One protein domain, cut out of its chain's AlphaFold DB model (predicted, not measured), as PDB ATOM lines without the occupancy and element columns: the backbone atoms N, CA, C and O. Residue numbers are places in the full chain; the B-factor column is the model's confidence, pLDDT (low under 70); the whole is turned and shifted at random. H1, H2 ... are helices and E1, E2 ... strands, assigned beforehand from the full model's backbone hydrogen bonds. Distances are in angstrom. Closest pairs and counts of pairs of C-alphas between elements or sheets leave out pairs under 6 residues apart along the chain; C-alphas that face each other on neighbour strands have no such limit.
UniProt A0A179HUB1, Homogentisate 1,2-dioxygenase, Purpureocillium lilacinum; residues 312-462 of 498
ATOM      1  N   PHE A 312     150.678  92.854 182.837       97.88
ATOM      2  CA  PHE A 312     151.367  93.949 182.160       97.88
ATOM      3  C   PHE A 312     152.885  93.771 182.213       97.88
ATOM      4  O   PHE A 312     153.487  93.631 183.279       97.88
ATOM      5  N   VAL A 313     153.517  93.801 181.041       97.19
ATOM      6  CA  VAL A 313     154.969  93.697 180.918       97.19
ATOM      7  C   VAL A 313     155.566  95.088 181.085       97.19
ATOM      8  O   VAL A 313     155.684  95.846 180.123       97.19
ATOM      9  N   ASN A 314     155.927  95.412 182.328       95.06
ATOM     10  CA  ASN A 314     156.536  96.692 182.677       95.06
ATOM     11  C   ASN A 314     157.813  96.958 181.871       95.06
ATOM     12  O   ASN A 314     158.690  96.098 181.762       95.06
ATOM     13  N   LEU A 315     157.926  98.192 181.389       93.19
ATOM     14  CA  LEU A 315     159.151  98.762 180.848       93.19
ATOM     15  C   LEU A 315     159.697  99.775 181.853       93.19
ATOM     16  O   LEU A 315     158.938 100.435 182.561       93.19
ATOM     17  N   ALA A 316     161.017  99.867 181.942       90.06
ATOM     18  CA  ALA A 316     161.704 100.836 182.782       90.06
ATOM     19  C   ALA A 316     163.102 101.094 182.218       90.06
ATOM     20  O   ALA A 316     163.666 100.240 181.526       90.06
ATOM     21  N   ASN A 317     163.679 102.243 182.559       93.12
ATOM     22  CA  ASN A 317     165.079 102.504 182.271       93.12
ATOM     23  C   ASN A 317     165.958 101.563 183.100       93.12
ATOM     24  O   ASN A 317     165.848 101.495 184.325       93.12
ATOM     25  N   ALA A 318     166.822 100.823 182.410       92.44
ATOM     26  CA  ALA A 318     167.704  99.842 183.035       92.44
ATOM     27  C   ALA A 318     169.048 100.430 183.492       92.44
ATOM     28  O   ALA A 318     169.730  99.788 184.280       92.44
ATOM     29  N   ASN A 319     169.442 101.599 182.971       94.12
ATOM     30  CA  ASN A 319     170.761 102.185 183.220       94.12
ATOM     31  C   ASN A 319     170.682 103.437 184.103       94.12
ATOM     32  O   ASN A 319     171.022 103.369 185.273       94.12
ATOM     33  N   HIS A 320     170.161 104.546 183.575       95.50
ATOM     34  CA  HIS A 320     169.995 105.818 184.287       95.50
ATOM     35  C   HIS A 320     168.650 106.453 183.921       95.50
ATOM     36  O   HIS A 320     167.982 105.991 182.989       95.50
ATOM     37  N   ASP A 321     168.292 107.521 184.627       95.62
ATOM     38  CA  ASP A 321     167.065 108.303 184.477       95.62
ATOM     39  C   ASP A 321     165.777 107.521 184.773       95.62
ATOM     40  O   ASP A 321     165.754 106.303 184.978       95.62
ATOM     41  N   GLN A 322     164.667 108.252 184.789       92.56
ATOM     42  CA  GLN A 322     163.320 107.705 184.842       92.56
ATOM     43  C   GLN A 322     162.689 107.766 183.444       92.56
ATOM     44  O   GLN A 322     162.955 108.684 182.673       92.56
ATOM     45  N   ALA A 323     161.865 106.777 183.107       92.75
ATOM     46  CA  ALA A 323     161.031 106.842 181.913       92.75
ATOM     47  C   ALA A 323     159.744 107.619 182.216       92.75
ATOM     48  O   ALA A 323     159.180 107.443 183.301       92.75
ATOM     49  N   ASP A 324     159.255 108.394 181.247       94.25
ATOM     50  CA  ASP A 324     157.943 109.044 181.328       94.25
ATOM     51  C   ASP A 324     156.848 108.018 181.685       94.25
ATOM     52  O   ASP A 324     156.900 106.861 181.246       94.25
ATOM     53  N   PRO A 325     155.804 108.394 182.443       93.31
ATOM     54  CA  PRO A 325     154.797 107.437 182.903       93.31
ATOM     55  C   PRO A 325     153.990 106.801 181.757       93.31
ATOM     56  O   PRO A 325     153.361 105.757 181.941       93.31
ATOM     57  N   THR A 326     154.047 107.360 180.547       92.69
ATOM     58  CA  THR A 326     153.404 106.812 179.346       92.69
ATOM     59  C   THR A 326     153.910 105.414 178.969       92.69
ATOM     60  O   THR A 326     153.163 104.660 178.343       92.69
ATOM     61  N   VAL A 327     155.101 104.985 179.426       95.25
ATOM     62  CA  VAL A 327     155.560 103.588 179.238       95.25
ATOM     63  C   VAL A 327     154.697 102.562 179.982       95.25
ATOM     64  O   VAL A 327     154.815 101.360 179.740       95.25
ATOM     65  N   TYR A 328     153.827 103.024 180.885       96.69
ATOM     66  CA  TYR A 328     152.889 102.207 181.650       96.69
ATOM     67  C   TYR A 328     151.473 102.173 181.046       96.69
ATOM     68  O   TYR A 328     150.543 101.680 181.687       96.69
ATOM     69  N   CYS A 329     151.285 102.693 179.826       97.75
ATOM     70  CA  CYS A 329     149.990 102.727 179.147       97.75
ATOM     71  C   CYS A 329     149.484 101.319 178.780       97.75
ATOM     72  O   CYS A 329     150.147 100.562 178.073       97.75
ATOM     73  N   VAL A 330     148.281 100.969 179.238       98.44
ATOM     74  CA  VAL A 330     147.584  99.723 178.875       98.44
ATOM     75  C   VAL A 330     146.664  99.951 177.684       98.44
ATOM     76  O   VAL A 330     146.667  99.170 176.734       98.44
ATOM     77  N   LEU A 331     145.861 101.012 177.753       98.44
ATOM     78  CA  LEU A 331     144.883 101.397 176.744       98.44
ATOM     79  C   LEU A 331     144.925 102.908 176.548       98.44
ATOM     80  O   LEU A 331     145.079 103.658 177.509       98.44
ATOM     81  N   THR A 332     144.716 103.344 175.315       97.44
ATOM     82  CA  THR A 332     144.562 104.752 174.938       97.44
ATOM     83  C   THR A 332     143.256 104.941 174.173       97.44
ATOM     84  O   THR A 332     142.771 104.009 173.525       97.44
ATOM     85  N   ALA A 333     142.672 106.132 174.235       94.88
ATOM     86  CA  ALA A 333     141.520 106.513 173.426       94.88
ATOM     87  C   ALA A 333     141.720 107.915 172.833       94.88
ATOM     88  O   ALA A 333     142.419 108.754 173.396       94.88
ATOM     89  N   GLY A 334     141.081 108.176 171.690       84.94
ATOM     90  CA  GLY A 334     141.263 109.417 170.928       84.94
ATOM     91  C   GLY A 334     142.543 109.443 170.080       84.94
ATOM     92  O   GLY A 334     143.313 108.480 170.064       84.94
ATOM     93  N   GLY A 335     142.726 110.539 169.335       66.75
ATOM     94  CA  GLY A 335     143.836 110.752 168.400       66.75
ATOM     95  C   GLY A 335     143.732 109.882 167.142       66.75
ATOM     96  O   GLY A 335     143.996 108.682 167.172       66.75
ATOM     97  N   GLY A 336     143.344 110.456 166.003       48.78
ATOM     98  CA  GLY A 336     143.162 109.669 164.767       48.78
ATOM     99  C   GLY A 336     143.363 110.419 163.454       48.78
ATOM    100  O   GLY A 336     143.254 109.815 162.387       48.78
ATOM    101  N   GLY A 337     143.648 111.721 163.504       44.38
ATOM    102  CA  GLY A 337     143.967 112.516 162.322       44.38
ATOM    103  C   GLY A 337     145.469 112.566 162.044       44.38
ATOM    104  O   GLY A 337     146.283 112.622 162.963       44.38
ATOM    105  N   ILE A 338     145.853 112.630 160.766       32.88
ATOM    106  CA  ILE A 338     147.194 113.095 160.388       32.88
ATOM    107  C   ILE A 338     147.336 114.535 160.909       32.88
ATOM    108  O   ILE A 338     146.623 115.422 160.443       32.88
ATOM    109  N   GLY A 339     148.235 114.754 161.874       40.44
ATOM    110  CA  GLY A 339     148.463 116.060 162.511       40.44
ATOM    111  C   GLY A 339     147.735 116.283 163.842       40.44
ATOM    112  O   GLY A 339     147.871 117.360 164.413       40.44
ATOM    113  N   ASP A 340     147.000 115.287 164.344       52.88
ATOM    114  CA  ASP A 340     146.395 115.302 165.679       52.88
ATOM    115  C   ASP A 340     147.377 114.658 166.671       52.88
ATOM    116  O   ASP A 340     147.622 113.454 166.621       52.88
ATOM    117  N   SER A 341     148.045 115.474 167.490       46.34
ATOM    118  CA  SER A 341     149.213 115.055 168.281       46.34
ATOM    119  C   SER A 341     148.895 114.581 169.704       46.34
ATOM    120  O   SER A 341     149.828 114.436 170.490       46.34
ATOM    121  N   GLY A 342     147.625 114.368 170.070       67.69
ATOM    122  CA  GLY A 342     147.239 114.009 171.441       67.69
ATOM    123  C   GLY A 342     146.278 112.827 171.537       67.69
ATOM    124  O   GLY A 342     145.345 112.698 170.742       67.69
ATOM    125  N   SER A 343     146.488 111.973 172.540       84.25
ATOM    126  CA  SER A 343     145.456 111.077 173.064       84.25
ATOM    127  C   SER A 343     144.380 111.914 173.771       84.25
ATOM    128  O   SER A 343     144.663 112.953 174.367       84.25
ATOM    129  N   LEU A 344     143.120 111.474 173.710       92.75
ATOM    130  CA  LEU A 344     142.083 112.012 174.597       92.75
ATOM    131  C   LEU A 344     142.385 111.579 176.039       92.75
ATOM    132  O   LEU A 344     142.240 112.362 176.975       92.75
ATOM    133  N   THR A 345     142.805 110.326 176.207       96.12
ATOM    134  CA  THR A 345     143.212 109.767 177.492       96.12
ATOM    135  C   THR A 345     144.104 108.549 177.302       96.12
ATOM    136  O   THR A 345     143.894 107.762 176.373       96.12
ATOM    137  N   ASP A 346     145.054 108.377 178.213       97.31
ATOM    138  CA  ASP A 346     145.862 107.177 178.376       97.31
ATOM    139  C   ASP A 346     145.597 106.564 179.756       97.31
ATOM    140  O   ASP A 346     145.643 107.236 180.786       97.31
ATOM    141  N   VAL A 347     145.315 105.264 179.781       98.50
ATOM    142  CA  VAL A 347     145.069 104.496 181.004       98.50
ATOM    143  C   VAL A 347     146.363 103.802 181.393       98.50
ATOM    144  O   VAL A 347     146.748 102.791 180.798       98.50
ATOM    145  N   LEU A 348     147.046 104.373 182.378       98.06
ATOM    146  CA  LEU A 348     148.343 103.918 182.862       98.06
ATOM    147  C   LEU A 348     148.159 103.027 184.092       98.06
ATOM    148  O   LEU A 348     147.289 103.300 184.921       98.06
ATOM    149  N   ILE A 349     148.986 101.988 184.247       96.94
ATOM    150  CA  ILE A 349     148.964 101.122 185.438       96.94
ATOM    151  C   ILE A 349     150.343 100.996 186.071       96.94
ATOM    152  O   ILE A 349     151.338 100.716 185.412       96.94
ATOM    153  N   PHE A 350     150.397 101.122 187.391       95.50
ATOM    154  CA  PHE A 350     151.621 100.971 188.165       95.50
ATOM    155  C   PHE A 350     151.540  99.670 188.951       95.50
ATOM    156  O   PHE A 350     150.845  99.566 189.965       95.50
ATOM    157  N   THR A 351     152.239  98.660 188.443       94.81
ATOM    158  CA  THR A 351     152.324  97.327 189.039       94.81
ATOM    159  C   THR A 351     153.748  97.015 189.475       94.81
ATOM    160  O   THR A 351     154.689  97.788 189.268       94.81
ATOM    161  N   LYS A 352     153.895  95.849 190.100       94.06
ATOM    162  CA  LYS A 352     155.163  95.280 190.531       94.06
ATOM    163  C   LYS A 352     156.246  95.350 189.452       94.06
ATOM    164  O   LYS A 352     156.118  94.740 188.388       94.06
ATOM    165  N   LYS A 353     157.363  96.004 189.772       93.69
ATOM    166  CA  LYS A 353     158.535  96.096 188.888       93.69
ATOM    167  C   LYS A 353     159.841  96.237 189.661       93.69
ATOM    168  O   LYS A 353     159.846  96.494 190.864       93.69
ATOM    169  N   TRP A 354     160.948  96.059 188.951       94.50
ATOM    170  CA  TRP A 354     162.287  96.348 189.454       94.50
ATOM    171  C   TRP A 354     162.678  97.788 189.133       94.50
ATOM    172  O   TRP A 354     162.472  98.243 188.011       94.50
ATOM    173  N   LEU A 355     163.290  98.473 190.097       93.88
ATOM    174  CA  LEU A 355     164.000  99.728 189.889       93.88
ATOM    175  C   LEU A 355     165.499  99.451 189.960       93.88
ATOM    176  O   LEU A 355     166.016  98.974 190.973       93.88
ATOM    177  N   THR A 356     166.180  99.711 188.846       95.94
ATOM    178  CA  THR A 356     167.603  99.384 188.663       95.94
ATOM    179  C   THR A 356     168.455 100.583 188.282       95.94
ATOM    180  O   THR A 356     169.655 100.511 188.507       95.94
ATOM    181  N   ALA A 357     167.846 101.687 187.826       96.25
ATOM    182  CA  ALA A 357     168.555 102.898 187.421       96.25
ATOM    183  C   ALA A 357     169.579 103.349 188.477       96.25
ATOM    184  O   ALA A 357     169.246 103.518 189.659       96.25
ATOM    185  N   GLU A 358     170.825 103.476 188.044       96.25
ATOM    186  CA  GLU A 358     171.984 103.908 188.814       96.25
ATOM    187  C   GLU A 358     172.060 105.436 188.825       96.25
ATOM    188  O   GLU A 358     171.603 106.083 187.883       96.25
ATOM    189  N   ASP A 359     172.632 106.009 189.886       96.12
ATOM    190  CA  ASP A 359     172.852 107.460 190.034       96.12
ATOM    191  C   ASP A 359     171.635 108.321 189.632       96.12
ATOM    192  O   ASP A 359     171.727 109.287 188.884       96.12
ATOM    193  N   THR A 360     170.442 107.886 190.051       96.50
ATOM    194  CA  THR A 360     169.163 108.432 189.583       96.50
ATOM    195  C   THR A 360     168.223 108.668 190.756       96.50
ATOM    196  O   THR A 360     168.024 107.789 191.600       96.50
ATOM    197  N   PHE A 361     167.567 109.828 190.762       95.00
ATOM    198  CA  PHE A 361     166.400 110.072 191.601       95.00
ATOM    199  C   PHE A 361     165.231 109.199 191.116       95.00
ATOM    200  O   PHE A 361     164.668 109.429 190.051       95.00
ATOM    201  N   ARG A 362     164.924 108.130 191.859       93.69
ATOM    202  CA  ARG A 362     163.958 107.093 191.445       93.69
ATOM    203  C   ARG A 362     162.468 107.401 191.674       93.69
ATOM    204  O   ARG A 362     161.670 106.810 190.939       93.69
ATOM    205  N   PRO A 363     162.059 108.219 192.665       92.06
ATOM    206  CA  PRO A 363     160.672 108.672 192.754       92.06
ATOM    207  C   PRO A 363     160.260 109.481 191.512       92.06
ATOM    208  O   PRO A 363     161.134 109.907 190.756       92.06
ATOM    209  N   PRO A 364     158.953 109.678 191.261       91.94
ATOM    210  CA  PRO A 364     158.484 110.594 190.222       91.94
ATOM    211  C   PRO A 364     159.169 111.963 190.324       91.94
ATOM    212  O   PRO A 364     159.266 112.541 191.408       91.94
ATOM    213  N   TYR A 365     159.679 112.469 189.201       93.00
ATOM    214  CA  TYR A 365     160.283 113.799 189.150       93.00
ATOM    215  C   TYR A 365     159.233 114.901 189.365       93.00
ATOM    216  O   TYR A 365     158.059 114.732 189.042       93.00
ATOM    217  N   TYR A 366     159.665 116.059 189.875       94.06
ATOM    218  CA  TYR A 366     158.827 117.261 189.929       94.06
ATOM    219  C   TYR A 366     158.349 117.640 188.531       94.06
ATOM    220  O   TYR A 366     159.153 117.727 187.597       94.06
ATOM    221  N   HIS A 367     157.049 117.870 188.383       94.31
ATOM    222  CA  HIS A 367     156.419 117.831 187.077       94.31
ATOM    223  C   HIS A 367     155.310 118.872 186.908       94.31
ATOM    224  O   HIS A 367     154.637 119.288 187.848       94.31
ATOM    225  N   ARG A 368     155.172 119.324 185.659       94.69
ATOM    226  CA  ARG A 368     154.107 120.178 185.132       94.69
ATOM    227  C   ARG A 368     153.856 119.716 183.705       94.69
ATOM    228  O   ARG A 368     154.757 119.832 182.875       94.69
ATOM    229  N   ASN A 369     152.658 119.241 183.396       91.81
ATOM    230  CA  ASN A 369     152.305 118.795 182.051       91.81
ATOM    231  C   ASN A 369     150.992 119.399 181.576       91.81
ATOM    232  O   ASN A 369     150.236 119.985 182.335       91.81
ATOM    233  N   MET A 370     150.717 119.259 180.284       92.00
ATOM    234  CA  MET A 370     149.449 119.698 179.704       92.00
ATOM    235  C   MET A 370     148.266 118.788 180.065       92.00
ATOM    236  O   MET A 370     147.120 119.164 179.811       92.00
ATOM    237  N   SER A 371     148.522 117.620 180.659       93.75
ATOM    238  CA  SER A 371     147.488 116.650 181.015       93.75
ATOM    239  C   SER A 371     146.833 117.014 182.327       93.75
ATOM    240  O   SER A 371     147.458 117.599 183.200       93.75
ATOM    241  N   THR A 372     145.588 116.597 182.490       96.12
ATOM    242  CA  THR A 372     145.060 116.345 183.825       96.12
ATOM    243  C   THR A 372     145.402 114.912 184.215       96.12
ATOM    244  O   THR A 372     145.149 113.982 183.444       96.12
ATOM    245  N   GLU A 373     145.951 114.720 185.409       96.50
ATOM    246  CA  GLU A 373     146.242 113.393 185.951       96.50
ATOM    247  C   GLU A 373     145.208 113.054 187.018       96.50
ATOM    248  O   GLU A 373     145.085 113.757 188.016       96.50
ATOM    249  N   VAL A 374     144.442 111.981 186.812       97.38
ATOM    250  CA  VAL A 374     143.568 111.432 187.857       97.38
ATOM    251  C   VAL A 374     144.116 110.083 188.281       97.38
ATOM    252  O   VAL A 374     144.027 109.114 187.522       97.38
ATOM    253  N   MET A 375     144.700 110.010 189.474       96.44
ATOM    254  CA  MET A 375     145.274 108.772 190.002       96.44
ATOM    255  C   MET A 375     144.311 108.072 190.948       96.44
ATOM    256  O   MET A 375     143.514 108.706 191.633       96.44
ATOM    257  N   GLY A 376     144.416 106.750 191.028       96.25
ATOM    258  CA  GLY A 376     143.700 105.959 192.019       96.25
ATOM    259  C   GLY A 376     144.444 104.685 192.388       96.25
ATOM    260  O   GLY A 376     145.391 104.262 191.716       96.25
ATOM    261  N   LEU A 377     144.002 104.051 193.474       96.00
ATOM    262  CA  LEU A 377     144.614 102.842 194.010       96.00
ATOM    263  C   LEU A 377     143.605 101.695 194.054       96.00
ATOM    264  O   LEU A 377     142.545 101.797 194.670       96.00
ATOM    265  N   ILE A 378     143.949 100.568 193.432       95.62
ATOM    266  CA  ILE A 378     143.115  99.362 193.458       95.62
ATOM    267  C   ILE A 378     143.389  98.570 194.744       95.62
ATOM    268  O   ILE A 378     142.466  98.214 195.477       95.62
ATOM    269  N   GLN A 379     144.664  98.316 195.043       91.75
ATOM    270  CA  GLN A 379     145.105  97.536 196.205       91.75
ATOM    271  C   GLN A 379     146.529  97.916 196.631       91.75
ATOM    272  O   GLN A 379     147.275  98.480 195.830       91.75
ATOM    273  N   GLY A 380     146.895  97.561 197.867       87.75
ATOM    274  CA  GLY A 380     148.232  97.750 198.443       87.75
ATOM    275  C   GLY A 380     148.486  99.148 198.998       87.75
ATOM    276  O   GLY A 380     147.552  99.848 199.386       87.75
ATOM    277  N   ARG A 381     149.764  99.537 199.053       79.94
ATOM    278  CA  ARG A 381     150.221 100.892 199.396       79.94
ATOM    279  C   ARG A 381     151.083 101.442 198.268       79.94
ATOM    280  O   ARG A 381     151.983 100.756 197.790       79.94
ATOM    281  N   TYR A 382     150.820 102.675 197.855       76.31
ATOM    282  CA  TYR A 382     151.548 103.341 196.780       76.31
ATOM    283  C   TYR A 382     152.283 104.566 197.328       76.31
ATOM    284  O   TYR A 382     151.714 105.311 198.116       76.31
ATOM    285  N   GLY A 383     153.552 104.729 196.950       64.31
ATOM    286  CA  GLY A 383     154.426 105.812 197.418       64.31
ATOM    287  C   GLY A 383     155.001 106.640 196.273       64.31
ATOM    288  O   GLY A 383     156.164 107.010 196.334       64.31
ATOM    289  N   GLY A 384     154.235 106.803 195.190       60.25
ATOM    290  CA  GLY A 384     154.600 107.638 194.039       60.25
ATOM    291  C   GLY A 384     153.595 108.764 193.805       60.25
ATOM    292  O   GLY A 384     153.267 109.053 192.657       60.25
ATOM    293  N   SER A 385     153.005 109.272 194.883       63.62
ATOM    294  CA  SER A 385     152.095 110.413 194.904       63.62
ATOM    295  C   SER A 385     152.436 111.259 196.124       63.62
ATOM    296  O   SER A 385     152.765 110.708 197.178       63.62
ATOM    297  N   SER A 386     152.319 112.584 195.998       58.56
ATOM    298  CA  SER A 386     152.533 113.516 197.114       58.56
ATOM    299  C   SER A 386     151.576 113.251 198.279       58.56
ATOM    300  O   SER A 386     151.931 113.467 199.437       58.56
ATOM    301  N   HIS A 387     150.398 112.709 197.965       69.62
ATOM    302  CA  HIS A 387     149.360 112.346 198.924       69.62
ATOM    303  C   HIS A 387     149.290 110.849 199.168       69.62
ATOM    304  O   HIS A 387     149.542 110.034 198.275       69.62
ATOM    305  N   VAL A 388     148.884 110.469 200.379       70.38
ATOM    306  CA  VAL A 388     148.655 109.063 200.725       70.38
ATOM    307  C   VAL A 388     147.379 108.581 200.035       70.38
ATOM    308  O   VAL A 388     146.273 108.748 200.541       70.38
ATOM    309  N   LEU A 389     147.532 107.940 198.876       82.44
ATOM    310  CA  LEU A 389     146.426 107.291 198.176       82.44
ATOM    311  C   LEU A 389     146.048 105.981 198.875       82.44
ATOM    312  O   LEU A 389     146.871 105.076 199.036       82.44
ATOM    313  N   ALA A 390     144.776 105.855 199.248       90.12
ATOM    314  CA  ALA A 390     144.195 104.630 199.784       90.12
ATOM    315  C   ALA A 390     143.266 103.957 198.763       90.12
ATOM    316  O   ALA A 390     142.702 104.594 197.872       90.12
ATOM    317  N   GLY A 391     143.092 102.639 198.897       93.81
ATOM    318  CA  GLY A 391     142.245 101.858 197.998       93.81
ATOM    319  C   GLY A 391     140.797 102.356 197.993       93.81
ATOM    320  O   GLY A 391     140.107 102.257 199.008       93.81
ATOM    321  N   GLY A 392     140.327 102.850 196.847       93.56
ATOM    322  CA  GLY A 392     138.999 103.453 196.678       93.56
ATOM    323  C   GLY A 392     138.993 104.983 196.645       93.56
ATOM    324  O   GLY A 392     137.938 105.550 196.375       93.56
ATOM    325  N   GLY A 393     140.126 105.637 196.923       94.56
ATOM    326  CA  GLY A 393     140.307 107.085 196.799       94.56
ATOM    327  C   GLY A 393     140.786 107.503 195.408       94.56
ATOM    328  O   GLY A 393     141.063 106.642 194.560       94.56
ATOM    329  N   LEU A 394     140.884 108.811 195.184       95.94
ATOM    330  CA  LEU A 394     141.401 109.427 193.958       95.94
ATOM    331  C   LEU A 394     142.267 110.643 194.294       95.94
ATOM    332  O   LEU A 394     141.991 111.322 195.272       95.94
ATOM    333  N   SER A 395     143.239 110.967 193.448       94.56
ATOM    334  CA  SER A 395     143.815 112.315 193.385       94.56
ATOM    335  C   SER A 395     143.597 112.920 192.006       94.56
ATOM    336  O   SER A 395     143.399 112.202 191.022       94.56
ATOM    337  N   TYR A 396     143.612 114.243 191.949       95.31
ATOM    338  CA  TYR A 396     143.449 115.053 190.755       95.31
ATOM    339  C   TYR A 396     144.553 116.110 190.708       95.31
ATOM    340  O   TYR A 396     144.649 116.952 191.599       95.31
ATOM    341  N   GLU A 397     145.331 116.079 189.629       94.38
ATOM    342  CA  GLU A 397     146.274 117.128 189.255       94.38
ATOM    343  C   GLU A 397     145.727 117.897 188.058       94.38
ATOM    344  O   GLU A 397     145.477 117.341 186.979       94.38
ATOM    345  N   ALA A 398     145.540 119.201 188.233       94.69
ATOM    346  CA  ALA A 398     145.068 120.064 187.167       94.69
ATOM    347  C   ALA A 398     146.139 120.276 186.082       94.69
ATOM    348  O   ALA A 398     147.335 120.374 186.349       94.69
ATOM    349  N   SER A 399     145.679 120.442 184.840       93.94
ATOM    350  CA  SER A 399     146.544 120.738 183.695       93.94
ATOM    351  C   SER A 399     147.441 121.957 183.949       93.94
ATOM    352  O   SER A 399     146.985 123.017 184.381       93.94
ATOM    353  N   TYR A 400     148.729 121.794 183.648       94.25
ATOM    354  CA  TYR A 400     149.852 122.718 183.844       94.25
ATOM    355  C   TYR A 400     150.200 123.076 185.294       94.25
ATOM    356  O   TYR A 400     151.165 123.831 185.502       94.25
ATOM    357  N   MET A 401     149.469 122.550 186.279       94.62
ATOM    358  CA  MET A 401     149.737 122.817 187.688       94.62
ATOM    359  C   MET A 401     150.900 121.954 188.200       94.62
ATOM    360  O   MET A 401     151.073 120.817 187.751       94.62
ATOM    361  N   PRO A 402     151.770 122.519 189.056       92.81
ATOM    362  CA  PRO A 402     152.941 121.819 189.563       92.81
ATOM    363  C   PRO A 402     152.561 120.747 190.582       92.81
ATOM    364  O   PRO A 402     151.780 121.012 191.486       92.81
ATOM    365  N   HIS A 403     153.195 119.585 190.468       90.38
ATOM    366  CA  HIS A 403     153.119 118.497 191.440       90.38
ATOM    367  C   HIS A 403     154.475 117.777 191.538       90.38
ATOM    368  O   HIS A 403     155.387 117.997 190.732       90.38
ATOM    369  N   GLY A 404     154.639 116.928 192.550       89.00
ATOM    370  CA  GLY A 404     155.848 116.134 192.759       89.00
ATOM    371  C   GLY A 404     155.958 115.619 194.187       89.00
ATOM    372  O   GLY A 404     155.032 115.747 194.973       89.00
ATOM    373  N   GLU A 405     157.099 115.042 194.538       88.56
ATOM    374  CA  GLU A 405     157.293 114.386 195.835       88.56
ATOM    375  C   GLU A 405     157.627 115.355 196.976       88.56
ATOM    376  O   GLU A 405     158.316 116.356 196.772       88.56
ATOM    377  N   THR A 406     157.206 115.024 198.201       89.06
ATOM    378  CA  THR A 406     157.484 115.846 199.395       89.06
ATOM    379  C   THR A 406     158.987 116.060 199.617       89.06
ATOM    380  O   THR A 406     159.815 115.232 199.220       89.06
ATOM    381  N   TYR A 407     159.372 117.136 200.315       91.75
ATOM    382  CA  TYR A 407     160.783 117.401 200.625       91.75
ATOM    383  C   TYR A 407     161.439 116.261 201.426       91.75
ATOM    384  O   TYR A 407     162.604 115.920 201.199       91.75
ATOM    385  N   ALA A 408     160.687 115.615 202.323       91.12
ATOM    386  CA  ALA A 408     161.146 114.441 203.061       91.12
ATOM    387  C   ALA A 408     161.493 113.267 202.127       91.12
ATOM    388  O   ALA A 408     162.601 112.728 202.225       91.12
ATOM    389  N   THR A 409     160.594 112.922 201.194       91.12
ATOM    390  CA  THR A 409     160.835 111.895 200.165       91.12
ATOM    391  C   THR A 409     162.036 112.269 199.302       91.12
ATOM    392  O   THR A 409     162.906 111.431 199.055       91.12
ATOM    393  N   TRP A 410     162.129 113.536 198.882       94.44
ATOM    394  CA  TRP A 410     163.255 114.016 198.089       94.44
ATOM    395  C   TRP A 410     164.590 113.829 198.820       94.44
ATOM    396  O   TRP A 410     165.540 113.285 198.252       94.44
ATOM    397  N   ARG A 411     164.663 114.218 200.100       94.62
ATOM    398  CA  ARG A 411     165.881 114.116 200.916       94.62
ATOM    399  C   ARG A 411     166.303 112.665 201.123       94.62
ATOM    400  O   ARG A 411     167.487 112.352 201.043       94.62
ATOM    401  N   GLU A 412     165.354 111.777 201.402       94.69
ATOM    402  CA  GLU A 412     165.633 110.346 201.533       94.69
ATOM    403  C   GLU A 412     166.162 109.769 200.214       94.69
ATOM    404  O   GLU A 412     167.225 109.147 200.182       94.69
ATOM    405  N   ALA A 413     165.452 110.006 199.110       94.50
ATOM    406  CA  ALA A 413     165.774 109.409 197.821       94.50
ATOM    407  C   ALA A 413     167.071 109.946 197.198       94.50
ATOM    408  O   ALA A 413     167.731 109.200 196.476       94.50
ATOM    409  N   SER A 414     167.451 111.193 197.492       95.88
ATOM    410  CA  SER A 414     168.699 111.815 197.021       95.88
ATOM    411  C   SER A 414     169.940 111.430 197.834       95.88
ATOM    412  O   SER A 414     171.056 111.654 197.376       95.88
ATOM    413  N   THR A 415     169.775 110.853 199.030       95.50
ATOM    414  CA  THR A 415     170.902 110.529 199.928       95.50
ATOM    415  C   THR A 415     171.064 109.040 200.216       95.50
ATOM    416  O   THR A 415     172.131 108.614 200.663       95.50
ATOM    417  N   ARG A 416     170.030 108.226 199.970       95.25
ATOM    418  CA  ARG A 416     170.098 106.776 200.178       95.25
ATOM    419  C   ARG A 416     171.040 106.098 199.183       95.25
ATOM    420  O   ARG A 416     171.133 106.473 198.019       95.25
ATOM    421  N   GLU A 417     171.681 105.021 199.629       96.50
ATOM    422  CA  GLU A 417     172.459 104.147 198.749       96.50
ATOM    423  C   GLU A 417     171.523 103.416 197.769       96.50
ATOM    424  O   GLU A 417     170.591 102.722 198.185       96.50
ATOM    425  N   LEU A 418     171.776 103.544 196.464       96.62
ATOM    426  CA  LEU A 418     170.972 102.882 195.440       96.62
ATOM    427  C   LEU A 418     171.371 101.410 195.285       96.62
ATOM    428  O   LEU A 418     172.523 101.073 195.030       96.62
ATOM    429  N   ARG A 419     170.379 100.522 195.383       95.81
ATOM    430  CA  ARG A 419     170.500  99.081 195.108       95.81
ATOM    431  C   ARG A 419     169.327  98.623 194.246       95.81
ATOM    432  O   ARG A 419     168.286  99.281 194.282       95.81
ATOM    433  N   PRO A 420     169.440  97.528 193.474       95.69
ATOM    434  CA  PRO A 420     168.285  96.952 192.799       95.69
ATOM    435  C   PRO A 420     167.176  96.657 193.810       95.69
ATOM    436  O   PRO A 420     167.375  95.893 194.755       95.69
ATOM    437  N   GLU A 421     166.015  97.271 193.618       93.94
ATOM    438  CA  GLU A 421     164.876  97.134 194.524       93.94
ATOM    439  C   GLU A 421     163.621  96.781 193.735       93.94
ATOM    440  O   GLU A 421     163.475  97.128 192.561       93.94
ATOM    441  N   ARG A 422     162.711  96.062 194.382       93.69
ATOM    442  CA  ARG A 422     161.418  95.716 193.810       93.69
ATOM    443  C   ARG A 422     160.359  96.569 194.482       93.69
ATOM    444  O   ARG A 422     160.295  96.604 195.705       93.69
ATOM    445  N   VAL A 423     159.546  97.240 193.680       91.75
ATOM    446  CA  VAL A 423     158.491  98.146 194.147       91.75
ATOM    447  C   VAL A 423     157.119  97.610 193.768       91.75
ATOM    448  O   VAL A 423     157.014  96.737 192.904       91.75
ATOM    449  N   CYS A 424     156.076  98.143 194.411       90.75
ATOM    450  CA  CYS A 424     154.676  97.780 194.173       90.75
ATOM    451  C   CYS A 424     154.411  96.271 194.327       90.75
ATOM    452  O   CYS A 424     153.680  95.679 193.536       90.75
ATOM    453  N   ASP A 425     155.034  95.630 195.320       91.12
ATOM    454  CA  ASP A 425     154.952  94.177 195.508       91.12
ATOM    455  C   ASP A 425     153.527  93.684 195.797       91.12
ATOM    456  O   ASP A 425     153.145  92.598 195.360       91.12
ATOM    457  N   ASP A 426     152.755  94.503 196.503       89.00
ATOM    458  CA  ASP A 426     151.356  94.308 196.878       89.00
ATOM    459  C   ASP A 426     150.440  95.407 196.313       89.00
ATOM    460  O   ASP A 426     149.244  95.418 196.602       89.00
ATOM    461  N   ALA A 427     150.991  96.324 195.510       92.19
ATOM    462  CA  ALA A 427     150.300  97.521 195.058       92.19
ATOM    463  C   ALA A 427     149.914  97.467 193.580       92.19
ATOM    464  O   ALA A 427     150.663  97.005 192.717       92.19
ATOM    465  N   THR A 428     148.729  97.984 193.278       95.62
ATOM    466  CA  THR A 428     148.288  98.240 191.906       95.62
ATOM    467  C   THR A 428     147.593  99.588 191.882       95.62
ATOM    468  O   THR A 428     146.455  99.704 192.337       95.62
ATOM    469  N   ALA A 429     148.292 100.602 191.382       96.31
ATOM    470  CA  ALA A 429     147.734 101.927 191.148       96.31
ATOM    471  C   ALA A 429     147.450 102.121 189.656       96.31
ATOM    472  O   ALA A 429     147.955 101.375 188.811       96.31
ATOM    473  N   PHE A 430     146.651 103.125 189.331       97.88
ATOM    474  CA  PHE A 430     146.405 103.539 187.958       97.88
ATOM    475  C   PHE A 430     146.407 105.060 187.862       97.88
ATOM    476  O   PHE A 430     146.269 105.762 188.863       97.88
ATOM    477  N   MET A 431     146.540 105.549 186.637       98.06
ATOM    478  CA  MET A 431     146.332 106.948 186.305       98.06
ATOM    479  C   MET A 431     145.522 107.034 185.019       98.06
ATOM    480  O   MET A 431     145.840 106.389 184.020       98.06
ATOM    481  N   PHE A 432     144.475 107.847 185.050       98.31
ATOM    482  CA  PHE A 432     143.867 108.395 183.853       98.31
ATOM    483  C   PHE A 432     144.636 109.662 183.489       98.31
ATOM    484  O   PHE A 432     144.463 110.705 184.119       98.31
ATOM    485  N   HIS A 433     145.519 109.545 182.502       97.12
ATOM    486  CA  HIS A 433     146.326 110.642 181.988       97.12
ATOM    487  C   HIS A 433     145.571 111.283 180.821       97.12
ATOM    488  O   HIS A 433     145.556 110.763 179.705       97.12
ATOM    489  N   ILE A 434     144.851 112.363 181.112       95.81
ATOM    490  CA  ILE A 434     143.843 112.945 180.225       95.81
ATOM    491  C   ILE A 434     144.427 114.155 179.503       95.81
ATOM    492  O   ILE A 434     144.905 115.088 180.140       95.81
ATOM    493  N   GLY A 435     144.333 114.173 178.171       92.38
ATOM    494  CA  GLY A 435     144.990 115.160 177.307       92.38
ATOM    495  C   GLY A 435     144.418 116.586 177.346       92.38
ATOM    496  O   GLY A 435     144.731 117.396 176.476       92.38
ATOM    497  N   ALA A 436     143.541 116.894 178.303       89.31
ATOM    498  CA  ALA A 436     142.856 118.176 178.414       89.31
ATOM    499  C   ALA A 436     142.531 118.521 179.879       89.31
ATOM    500  O   ALA A 436     142.381 117.610 180.695       89.31
ATOM    501  N   PRO A 437     142.336 119.816 180.207       93.88
ATOM    502  CA  PRO A 437     141.794 120.224 181.499       93.88
ATOM    503  C   PRO A 437     140.416 119.603 181.752       93.88
ATOM    504  O   PRO A 437     139.561 119.604 180.859       93.88
ATOM    505  N   LEU A 438     140.176 119.143 182.979       95.31
ATOM    506  CA  LEU A 438     138.871 118.640 183.402       95.31
ATOM    507  C   LEU A 438     138.075 119.676 184.183       95.31
ATOM    508  O   LEU A 438     138.608 120.445 184.980       95.31
ATOM    509  N   TYR A 439     136.764 119.625 183.998       98.06
ATOM    510  CA  TYR A 439     135.837 120.128 184.989       98.06
ATOM    511  C   TYR A 439     135.620 119.077 186.074       98.06
ATOM    512  O   TYR A 439     135.442 117.900 185.764       98.06
ATOM    513  N   LEU A 440     135.534 119.510 187.323       98.25
ATOM    514  CA  LEU A 440     135.084 118.689 188.442       98.25
ATOM    515  C   LEU A 440     133.618 118.991 188.750       98.25
ATOM    516  O   LEU A 440     133.141 120.112 188.556       98.25
ATOM    517  N   THR A 441     132.869 117.991 189.205       98.44
ATOM    518  CA  THR A 441     131.461 118.185 189.552       98.44
ATOM    519  C   THR A 441     131.326 118.832 190.928       98.44
ATOM    520  O   THR A 441     132.076 118.558 191.866       98.44
ATOM    521  N   ARG A 442     130.277 119.637 191.103       97.25
ATOM    522  CA  ARG A 442     129.877 120.144 192.419       97.25
ATOM    523  C   ARG A 442     129.547 119.017 193.387       97.25
ATOM    524  O   ARG A 442     129.703 119.214 194.583       97.25
ATOM    525  N   TRP A 443     129.102 117.855 192.902       97.44
ATOM    526  CA  TRP A 443     128.907 116.690 193.763       97.44
ATOM    527  C   TRP A 443     130.226 116.253 194.415       97.44
ATOM    528  O   TRP A 443     130.241 116.051 195.629       97.44
ATOM    529  N   ALA A 444     131.314 116.177 193.640       97.31
ATOM    530  CA  ALA A 444     132.630 115.760 194.123       97.31
ATOM    531  C   ALA A 444     133.282 116.793 195.057       97.31
ATOM    532  O   ALA A 444     133.926 116.408 196.027       97.31
ATOM    533  N   LEU A 445     133.089 118.089 194.787       95.75
ATOM    534  CA  LEU A 445     133.768 119.175 195.510       95.75
ATOM    535  C   LEU A 445     132.971 119.779 196.666       95.75
ATOM    536  O   LEU A 445     133.538 120.295 197.621       95.75
ATOM    537  N   ARG A 446     131.640 119.802 196.557       94.75
ATOM    538  CA  ARG A 446     130.756 120.549 197.475       94.75
ATOM    539  C   ARG A 446     129.533 119.754 197.937       94.75
ATOM    540  O   ARG A 446     128.788 120.230 198.787       94.75
ATOM    541  N   GLY A 447     129.278 118.597 197.331       93.94
ATOM    542  CA  GLY A 447     128.158 117.716 197.641       93.94
ATOM    543  C   GLY A 447     128.577 116.567 198.551       93.94
ATOM    544  O   GLY A 447     129.501 116.689 199.344       93.94
ATOM    545  N   GLU A 448     127.905 115.424 198.421       94.31
ATOM    546  CA  GLU A 448     128.208 114.235 199.231       94.31
ATOM    547  C   GLU A 448     129.627 113.700 198.991       94.31
ATOM    548  O   GLU A 448     130.237 113.171 199.914       94.31
ATOM    549  N   GLY A 449     130.170 113.862 197.777       94.00
ATOM    550  CA  GLY A 449     131.543 113.465 197.463       94.00
ATOM    551  C   GLY A 449     132.590 114.274 198.234       94.00
ATOM    552  O   GLY A 449     133.647 113.739 198.557       94.00
ATOM    553  N   ALA A 450     132.263 115.511 198.623       93.44
ATOM    554  CA  ALA A 450     133.151 116.380 199.394       93.44
ATOM    555  C   ALA A 450     133.437 115.842 200.801       93.44
ATOM    556  O   ALA A 450     134.426 116.219 201.412       93.44
ATOM    557  N   ALA A 451     132.596 114.938 201.318       92.38
ATOM    558  CA  ALA A 451     132.846 114.281 202.599       92.38
ATOM    559  C   ALA A 451     134.085 113.367 202.574       92.38
ATOM    560  O   ALA A 451     134.594 113.019 203.635       92.38
ATOM    561  N   ALA A 452     134.538 112.964 201.383       91.81
ATOM    562  CA  ALA A 452     135.789 112.241 201.192       91.81
ATOM    563  C   ALA A 452     136.954 113.171 200.820       91.81
ATOM    564  O   ALA A 452     138.077 112.699 200.735       91.81
ATOM    565  N   LEU A 453     136.714 114.459 200.562       91.06
ATOM    566  CA  LEU A 453     137.772 115.382 200.168       91.06
ATOM    567  C   LEU A 453     138.696 115.656 201.362       91.06
ATOM    568  O   LEU A 453     138.219 115.884 202.478       91.06
ATOM    569  N   HIS A 454     140.006 115.633 201.134       83.38
ATOM    570  CA  HIS A 454     140.983 116.005 202.154       83.38
ATOM    571  C   HIS A 454     140.796 117.473 202.557       83.38
ATOM    572  O   HIS A 454     140.491 118.340 201.739       83.38
ATOM    573  N   ALA A 455     140.932 117.758 203.853       64.38
ATOM    574  CA  ALA A 455     140.891 119.128 204.343       64.38
ATOM    575  C   ALA A 455     142.236 119.797 204.023       64.38
ATOM    576  O   ALA A 455     143.262 119.381 204.554       64.38
ATOM    577  N   GLY A 456     142.223 120.843 203.191       54.94
ATOM    578  CA  GLY A 456     143.427 121.507 202.664       54.94
ATOM    579  C   GLY A 456     144.418 122.093 203.687       54.94
ATOM    580  O   GLY A 456     145.464 122.582 203.287       54.94
ATOM    581  N   GLU A 457     144.157 122.024 205.000       50.16
ATOM    582  CA  GLU A 457     145.077 122.545 206.027       50.16
ATOM    583  C   GLU A 457     146.403 121.759 206.124       50.16
ATOM    584  O   GLU A 457     147.429 122.358 206.440       50.16
ATOM    585  N   GLU A 458     146.420 120.447 205.843       53.88
ATOM    586  CA  GLU A 458     147.674 119.666 205.782       53.88
ATOM    587  C   GLU A 458     148.384 119.791 204.416       53.88
ATOM    588  O   GLU A 458     149.609 119.675 204.353       53.88
ATOM    589  N   GLU A 459     147.647 120.082 203.337       58.09
ATOM    590  CA  GLU A 459     148.201 120.263 201.984       58.09
ATOM    591  C   GLU A 459     148.867 121.637 201.802       58.09
ATOM    592  O   GLU A 459     149.944 121.717 201.211       58.09
ATOM    593  N   ASP A 460     148.291 122.703 202.374       62.38
ATOM    594  CA  ASP A 460     148.817 124.073 202.265       62.38
ATOM    595  C   ASP A 460     150.237 124.215 202.850       62.38
ATOM    596  O   ASP A 460     151.004 125.068 202.402       62.38
ATOM    597  N   ALA A 461     150.614 123.362 203.812       72.19
ATOM    598  CA  ALA A 461     151.927 123.385 204.463       72.19
ATOM    599  C   ALA A 461     152.916 122.334 203.915       72.19
ATOM    600  O   ALA A 461     154.065 122.287 204.360       72.19
ATOM    601  N   GLN A 462     152.505 121.482 202.960       76.44
ATOM    602  CA  GLN A 462     153.307 120.350 202.457       76.44
ATOM    603  C   GLN A 462     154.682 120.775 201.918       76.44
ATOM    604  O   GLN A 462     155.632 119.990 201.942       76.44
TER     605      GLN A 462
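AT A GLANCE: This is residues 312 to 462 of the 498 residues of the protein "Homogentisate 1,2-dioxygenase" of Purpureocillium lilacinum (UniProt A0A179HUB1). A twisted wall of five antiparallel strands, E1 to E2 to E7 to E4 to E5 across it, has the short helix H1 on one face, and at one end E2 turns away on that side into E3, which pairs with E6 in a small second sheet. H2 lies farther out on that same side, well away from the wall, while E8, H3 and H4 make an arm on the other side of it, reaching away after E7. The printed part has 151 residues with four named helices and eight named strands, in the order H1, E1, E2, E3, E4, E5, H2, E6, E7, E8, H3, H4; the class is mixed, helices and strands, and under half of the residues are in named elements. The whole is compact, with a radius of gyration of the C-alphas of 16.4 A, and spans 47 by 46 by 27 A.

IN THESE COORDINATES: Residues 312 to 324 hold no named element. H1 is residues 325 to 328, beginning at C-alpha 325 at (154.797, 107.437, 182.903), and E1, residues 329 to 333, follows with no residue between, 10.9 A from first to last C-alpha. E2 is residues 345 to 350, 16.2 A long, and E3 is residues 353 to 355. E4, residues 372 to 379, is the longest strand at 22.5 A; it runs from C-alpha 372 at (145.060, 116.345, 183.825) to C-alpha 379 at (145.105, 97.536, 196.205). E5 is residues 394 to 397, 10.3 A long. H2, the longest helix, is residues 407 to 415 and 12.3 A long. E6 is residues 421 to 423, E7 is residues 428 to 434, 19.3 A long, and E8 is residues 439 to 441. H3 is residues 442 to 446, and H4 is residues 448 to 452, ending at C-alpha 452 at (135.789, 112.241, 201.192).

HOW THE PARTS SIT: In the five-stranded sheet E1 and E5 are the edge strands. E1 and E2 form a hairpin at 167 degrees, with N 330 and O 347 within hydrogen-bond range at 2.8 A. E2 and E7 are antiparallel at 161 degrees, with N 350 and O 429 at 2.8 A. E7 and E4 are antiparallel at 163 degrees, with N 432 and O 374 at 2.8 A. E4 and E5 form a hairpin at 158 degrees, with N 397 and O 373 at 2.8 A. H1 is on the sheet at a height of 6.7 A and only just over E2, with 3 of its C-alphas falling on that strand; the closest C-alphas of the two are those of Tyr 328 and Leu 348, 5.0 A apart. H1 and E7 are near each other. E2 runs on into E3 across a break of 2 residues, at 79 degrees. E3 and E6 are antiparallel at 137 degrees, with N 355 and O 421 at 2.8 A. H2 touches no helix and is not on the five-stranded sheet, and neither H3 nor H4 is on it. E8 pairs with no named strand, and E8 and H3 meet only through their link. H3 and H4 only just touch, with 3 pairs of C-alphas within 8 A, and only at the corner by their link; their closest C-alphas, of Ala 444 and Ala 450, are 5.3 A apart. In H2 and H3 every O i to N i+4 pair is within hydrogen-bond range; H4 has 0 of 1, but 2 of 2 O i to N i+3 pairs, and H1 is too short for an O i to N i+4 pair.

THE WHOLE: The two C-alphas farthest apart, those of Asn 319 and Gly 447, are 47.6 A from each other. The printed part has no cut. The long links are E1 to E2 with 11 residues, E3 to E4 with 16 and E4 to E5 with 14. The mean pLDDT of the printed part of this model is 88.7; residues 335 to 342, 383 to 387 and 455 to 460 are under 70.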